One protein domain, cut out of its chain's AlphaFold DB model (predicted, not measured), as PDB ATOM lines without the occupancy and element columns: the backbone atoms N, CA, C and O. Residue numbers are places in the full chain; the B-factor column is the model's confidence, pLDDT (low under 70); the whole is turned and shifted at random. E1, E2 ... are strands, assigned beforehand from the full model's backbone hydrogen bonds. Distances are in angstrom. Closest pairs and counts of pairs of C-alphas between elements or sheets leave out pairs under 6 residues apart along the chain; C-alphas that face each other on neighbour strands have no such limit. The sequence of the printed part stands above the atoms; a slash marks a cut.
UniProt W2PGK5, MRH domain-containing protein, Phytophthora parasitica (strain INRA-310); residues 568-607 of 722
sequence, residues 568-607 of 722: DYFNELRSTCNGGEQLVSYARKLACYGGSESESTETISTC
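AT A GLANCE: This is residues 568 to 607 of the 722 residues of the protein "MRH domain-containing protein" of Phytophthora parasitica (strain INRA-310) (UniProt W2PGK5). The printed part is a long, narrow ribbon of three antiparallel strands, with the longest strand, E2, in the middle, E1 beside its later residues and E3 beside its first ones on the other side. A turn of residues 575 to 580 closes one end of the ribbon, and a wide loop of residues 589 to 602 swings out past the other end and folds back to reach E3. The printed part has 40 residues, with no named helix and three named strands, E1, E2 and E3 along the chain; the sheet has the order E1 - E2 - E3, all antiparallel. The class is all strand, although under half of the residues, 17 of the 40, are in named strands. The whole is loose, with a radius of gyration of the C-alphas of 11.6 A, and its outline is a rod of 36 by 14 by 12 A.

HOW THE PARTS SIT: Going along the printed part, the edge strand E1, residues 570 to 574, comes first and is the antiparallel neighbour of the inner strand E2, residues 581 to 588. Their N-to-C directions stand at 156 degrees, and the two form a hairpin. C-alphas that face each other include those of Phe 570 and Arg 588, 4.4 A apart, and those of Arg 574 and Val 584, 4.8 A apart. The backbone N of Leu 573 and O of Ser 585 are within hydrogen-bond range at 2.8 A, and so are N of Ala 587 and O of Asn 571 at 2.9 A. The other edge strand, E3, residues 603 to 606, is also an antiparallel neighbour of E2, at 137 degrees, and these two form a hairpin as well. The C-alphas of Glu 581 and Thr 606, which face each other, are 4.9 A apart, and those of Val 584 and Thr 603 are 5.1 A apart. Across this pair N of Gln 582 and O of Ser 605 are within hydrogen-bond range at 2.9 A, as are N of Thr 603 and O of Val 584, also at 2.9 A. The pairing is staggered: E2 pairs with E3 over residues 581 to 584 and with E1 over residues 584 to 588. E1 and E3 are apart. Together the strands make a meander, each strand the antiparallel neighbour of the one before.

IN THESE COORDINATES: E1, residues 570 to 574, begins with C-alpha 570 at (-22.511, -22.253, -34.815) and measures 12.6 A from first to last C-alpha. E2, residues 581 to 588, is the longest strand by residues and measures 22.8 A, from C-alpha 581 at (-26.493, -7.107, -20.387) to C-alpha 588 at (-18.794, -20.956, -36.803). E3, residues 603 to 606, measures 9.6 A and ends with C-alpha 606 at (-30.505, -9.838, -20.779).

THE WHOLE: The two C-alphas farthest apart are those of Gly 579, in the link from E1 to E2, and Tyr 593, in the link from E2 to E3, at 35.8 A. The first and last printed C-alphas, of Asp 568 and Cys 607, are 23.0 A apart. The printed part has no cut. The link from E1 to E2, with 6 residues, is short, and the link from E2 to E3, with 14 residues, is long. The C-alphas of that long stretch, residues 589 to 602, lie 6 to 17 A from the mean of all C-alphas. The sheet's C-alphas lie up to 3.5 A off the best plane through all of them. The mean pLDDT of the printed part is 70.6, and 16 printed residues are under 70, where the model's confidence is low: residues 568 to 571, residues 587 to 589 and residues 596 to 604.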
ATOM      1  N   ASP A 568     -27.198 -25.218 -36.173       67.31
ATOM      2  CA  ASP A 568     -26.342 -26.255 -35.563       67.31
ATOM      3  C   ASP A 568     -24.845 -26.142 -35.950       67.31
ATOM      4  O   ASP A 568     -23.982 -26.818 -35.373       67.31
ATOM      5  N   TYR A 569     -24.490 -25.305 -36.936       67.38
ATOM      6  CA  TYR A 569     -23.101 -25.096 -37.363       67.38
ATOM      7  C   TYR A 569     -22.415 -23.944 -36.615       67.38
ATOM      8  O   TYR A 569     -21.272 -23.602 -36.942       67.38
ATOM      9  N   PHE A 570     -23.055 -23.358 -35.601       68.38
ATOM     10  CA  PHE A 570     -22.511 -22.253 -34.815       68.38
ATOM     11  C   PHE A 570     -22.464 -22.582 -33.319       68.38
ATOM     12  O   PHE A 570     -23.426 -23.055 -32.727       68.38
ATOM     13  N   ASN A 571     -21.335 -22.278 -32.676       67.31
ATOM     14  CA  ASN A 571     -21.239 -22.288 -31.220       67.31
ATOM     15  C   ASN A 571     -21.708 -20.931 -30.685       67.31
ATOM     16  O   ASN A 571     -21.148 -19.900 -31.068       67.31
ATOM     17  N   GLU A 572     -22.678 -20.921 -29.773       75.06
ATOM     18  CA  GLU A 572     -23.033 -19.711 -29.029       75.06
ATOM     19  C   GLU A 572     -21.896 -19.334 -28.062       75.06
ATOM     20  O   GLU A 572     -21.538 -20.100 -27.163       75.06
ATOM     21  N   LEU A 573     -21.336 -18.137 -28.228       76.69
ATOM     22  CA  LEU A 573     -20.408 -17.511 -27.294       76.69
ATOM     23  C   LEU A 573     -21.141 -16.416 -26.515       76.69
ATOM     24  O   LEU A 573     -21.819 -15.567 -27.090       76.69
ATOM     25  N   ARG A 574     -20.969 -16.411 -25.191       81.19
ATOM     26  CA  ARG A 574     -21.561 -15.418 -24.282       81.19
ATOM     27  C   ARG A 574     -20.456 -14.649 -23.564       81.19
ATOM     28  O   ARG A 574     -19.539 -15.262 -23.017       81.19
ATOM     29  N   SER A 575     -20.527 -13.318 -23.558       81.81
ATOM     30  CA  SER A 575     -19.582 -12.475 -22.815       81.81
ATOM     31  C   SER A 575     -19.829 -12.520 -21.304       81.81
ATOM     32  O   SER A 575     -20.838 -13.035 -20.824       81.81
ATOM     33  N   THR A 576     -18.942 -11.892 -20.527       79.88
ATOM     34  CA  THR A 576     -19.249 -11.570 -19.128       79.88
ATOM     35  C   THR A 576     -20.472 -10.658 -19.054       79.88
ATOM     36  O   THR A 576     -20.540  -9.664 -19.781       79.88
ATOM     37  N   CYS A 577     -21.406 -10.986 -18.162       80.25
ATOM     38  CA  CYS A 577     -22.575 -10.166 -17.861       80.25
ATOM     39  C   CYS A 577     -22.141  -8.861 -17.176       80.25
ATOM     40  O   CYS A 577     -21.538  -8.912 -16.106       80.25
ATOM     41  N   ASN A 578     -22.450  -7.709 -17.773       76.25
ATOM     42  CA  ASN A 578     -22.133  -6.388 -17.231       76.25
ATOM     43  C   ASN A 578     -23.426  -5.574 -17.093       76.25
ATOM     44  O   ASN A 578     -24.102  -5.302 -18.079       76.25
ATOM     45  N   GLY A 579     -23.786  -5.173 -15.870       73.56
ATOM     46  CA  GLY A 579     -24.910  -4.254 -15.629       73.56
ATOM     47  C   GLY A 579     -26.315  -4.777 -15.971       73.56
ATOM     48  O   GLY A 579     -27.265  -4.001 -15.916       73.56
ATOM     49  N   GLY A 580     -26.459  -6.067 -16.296       74.06
ATOM     50  CA  GLY A 580     -27.714  -6.684 -16.750       74.06
ATOM     51  C   GLY A 580     -27.716  -7.116 -18.223       74.06
ATOM     52  O   GLY A 580     -28.676  -7.741 -18.677       74.06
ATOM     53  N   GLU A 581     -26.643  -6.817 -18.960       79.00
ATOM     54  CA  GLU A 581     -26.493  -7.107 -20.387       79.00
ATOM     55  C   GLU A 581     -25.291  -8.037 -20.643       79.00
ATOM     56  O   GLU A 581     -24.211  -7.869 -20.070       79.00
ATOM     57  N   GLN A 582     -25.482  -9.045 -21.500       81.06
ATOM     58  CA  GLN A 582     -24.424  -9.912 -22.029       81.06
ATOM     59  C   GLN A 582     -24.442  -9.850 -23.558       81.06
ATOM     60  O   GLN A 582     -25.508  -9.848 -24.179       81.06
ATOM     61  N   LEU A 583     -23.261  -9.837 -24.163       80.50
ATOM     62  CA  LEU A 583     -23.100  -9.945 -25.603       80.50
ATOM     63  C   LEU A 583     -23.178 -11.424 -25.991       80.50
ATOM     64  O   LEU A 583     -22.421 -12.241 -25.457       80.50
ATOM     65  N   VAL A 584     -24.080 -11.762 -26.907       78.19
ATOM     66  CA  VAL A 584     -24.146 -13.079 -27.545       78.19
ATOM     67  C   VAL A 584     -23.603 -12.952 -28.964       78.19
ATOM     68  O   VAL A 584     -24.087 -12.140 -29.755       78.19
ATOM     69  N   SER A 585     -22.587 -13.747 -29.281       73.25
ATOM     70  CA  SER A 585     -21.989 -13.840 -30.613       73.25
ATOM     71  C   SER A 585     -21.826 -15.303 -31.021       73.25
ATOM     72  O   SER A 585     -21.755 -16.194 -30.178       73.25
ATOM     73  N   TYR A 586     -21.794 -15.574 -32.325       71.69
ATOM     74  CA  TYR A 586     -21.841 -16.937 -32.855       71.69
ATOM     75  C   TYR A 586     -20.537 -17.293 -33.573       71.69
ATOM     76  O   TYR A 586     -20.150 -16.656 -34.553       71.69
ATOM     77  N   ALA A 587     -19.844 -18.325 -33.085       66.00
ATOM     78  CA  ALA A 587     -18.575 -18.794 -33.635       66.00
ATOM     79  C   ALA A 587     -18.767 -20.062 -34.474       66.00
ATOM     80  O   ALA A 587     -19.048 -21.147 -33.958       66.00
ATOM     81  N   ARG A 588     -18.590 -19.915 -35.788       69.31
ATOM     82  CA  ARG A 588     -18.794 -20.956 -36.803       69.31
ATOM     83  C   ARG A 588     -17.928 -22.206 -36.547       69.31
ATOM     84  O   ARG A 588     -16.705 -22.117 -36.500       69.31
ATOM     85  N   LYS A 589     -18.577 -23.370 -36.424       68.31
ATOM     86  CA  LYS A 589     -17.983 -24.709 -36.237       68.31
ATOM     87  C   LYS A 589     -17.480 -25.318 -37.552       68.31
ATOM     88  O   LYS A 589     -16.446 -25.978 -37.556       68.31
ATOM     89  N   LEU A 590     -18.202 -25.100 -38.656       71.62
ATOM     90  CA  LEU A 590     -17.893 -25.631 -39.991       71.62
ATOM     91  C   LEU A 590     -18.034 -24.530 -41.051       71.62
ATOM     92  O   LEU A 590     -18.964 -23.729 -40.996       71.62
ATOM     93  N   ALA A 591     -17.121 -24.473 -42.023       76.12
ATOM     94  CA  ALA A 591     -17.183 -23.500 -43.112       76.12
ATOM     95  C   ALA A 591     -18.432 -23.734 -43.987       76.12
ATOM     96  O   ALA A 591     -18.526 -24.753 -44.658       76.12
ATOM     97  N   CYS A 592     -19.375 -22.787 -43.976       80.25
ATOM     98  CA  CYS A 592     -20.664 -22.868 -44.669       80.25
ATOM     99  C   CYS A 592     -20.953 -21.604 -45.506       80.25
ATOM    100  O   CYS A 592     -20.324 -20.557 -45.294       80.25
ATOM    101  N   TYR A 593     -21.881 -21.693 -46.464       81.50
ATOM    102  CA  TYR A 593     -22.218 -20.618 -47.402       81.50
ATOM    103  C   TYR A 593     -23.726 -20.538 -47.707       81.50
ATOM    104  O   TYR A 593     -24.328 -21.513 -48.154       81.50
ATOM    105  N   GLY A 594     -24.325 -19.353 -47.529       73.94
ATOM    106  CA  GLY A 594     -25.780 -19.157 -47.636       73.94
ATOM    107  C   GLY A 594     -26.552 -19.905 -46.540       73.94
ATOM    108  O   GLY A 594     -25.937 -20.465 -45.642       73.94
ATOM    109  N   GLY A 595     -27.887 -19.941 -46.612       73.31
ATOM    110  CA  GLY A 595     -28.735 -20.573 -45.584       73.31
ATOM    111  C   GLY A 595     -29.170 -19.593 -44.496       73.31
ATOM    112  O   GLY A 595     -29.341 -18.405 -44.785       73.31
ATOM    113  N   SER A 596     -29.335 -20.068 -43.258       63.38
ATOM    114  CA  SER A 596     -29.439 -19.172 -42.106       63.38
ATOM    115  C   SER A 596     -28.055 -18.611 -41.777       63.38
ATOM    116  O   SER A 596     -27.332 -19.075 -40.897       63.38
ATOM    117  N   GLU A 597     -27.698 -17.512 -42.445       55.16
ATOM    118  CA  GLU A 597     -26.951 -16.489 -41.721       55.16
ATOM    119  C   GLU A 597     -27.887 -15.920 -40.647       55.16
ATOM    120  O   GLU A 597     -28.554 -14.904 -40.836       55.16
ATOM    121  N   SER A 598     -27.896 -16.582 -39.483       50.31
ATOM    122  CA  SER A 598     -27.875 -15.835 -38.232       50.31
ATOM    123  C   SER A 598     -26.720 -14.851 -38.375       50.31
ATOM    124  O   SER A 598     -25.552 -15.245 -38.318       50.31
ATOM    125  N   GLU A 599     -27.054 -13.597 -38.684       47.00
ATOM    126  CA  GLU A 599     -26.074 -12.543 -38.911       47.00
ATOM    127  C   GLU A 599     -25.065 -12.524 -37.757       47.00
ATOM    128  O   GLU A 599     -25.410 -12.787 -36.602       47.00
ATOM    129  N   SER A 600     -23.837 -12.080 -38.023       48.22
ATOM    130  CA  SER A 600     -22.878 -11.704 -36.974       48.22
ATOM    131  C   SER A 600     -23.285 -10.425 -36.213       48.22
ATOM    132  O   SER A 600     -22.443  -9.710 -35.671       48.22
ATOM    133  N   THR A 601     -24.591 -10.159 -36.150       46.62
ATOM    134  CA  THR A 601     -25.265  -9.232 -35.251       46.62
ATOM    135  C   THR A 601     -25.038  -9.713 -33.821       46.62
ATOM    136  O   THR A 601     -25.709 -10.617 -33.325       46.62
ATOM    137  N   GLU A 602     -24.059  -9.101 -33.157       58.00
ATOM    138  CA  GLU A 602     -23.831  -9.258 -31.724       58.00
ATOM    139  C   GLU A 602     -25.117  -8.870 -30.978       58.00
ATOM    140  O   GLU A 602     -25.514  -7.701 -30.948       58.00
ATOM    141  N   THR A 603     -25.819  -9.854 -30.418       65.12
ATOM    142  CA  THR A 603     -27.130  -9.625 -29.801       65.12
ATOM    143  C   THR A 603     -26.967  -9.353 -28.314       65.12
ATOM    144  O   THR A 603     -26.354 -10.126 -27.577       65.12
ATOM    145  N   ILE A 604     -27.533  -8.235 -27.854       67.44
ATOM    146  CA  ILE A 604     -27.577  -7.901 -26.431       67.44
ATOM    147  C   ILE A 604     -28.684  -8.741 -25.791       67.44
ATOM    148  O   ILE A 604     -29.874  -8.485 -25.968       67.44
ATOM    149  N   SER A 605     -28.276  -9.773 -25.060       75.69
ATOM    150  CA  SER A 605     -29.159 -10.620 -24.266       75.69
ATOM    151  C   SER A 605     -29.223 -10.080 -22.838       75.69
ATOM    152  O   SER A 605     -28.218  -9.629 -22.284       75.69
ATOM    153  N   THR A 606     -30.395 -10.139 -22.208       79.62
ATOM    154  CA  THR A 606     -30.505  -9.838 -20.779       79.62
ATOM    155  C   THR A 606     -29.887 -10.967 -19.958       79.62
ATOM    156  O   THR A 606     -30.129 -12.151 -20.194       79.62
ATOM    157  N   CYS A 607     -29.085 -10.597 -18.967       74.12
ATOM    158  CA  CYS A 607     -28.475 -11.518 -18.022       74.12
ATOM    159  C   CYS A 607     -28.714 -11.023 -16.599       74.12
ATOM    160  O   CYS A 607     -28.585  -9.841 -16.295       74.12
TER     161      CYS A 607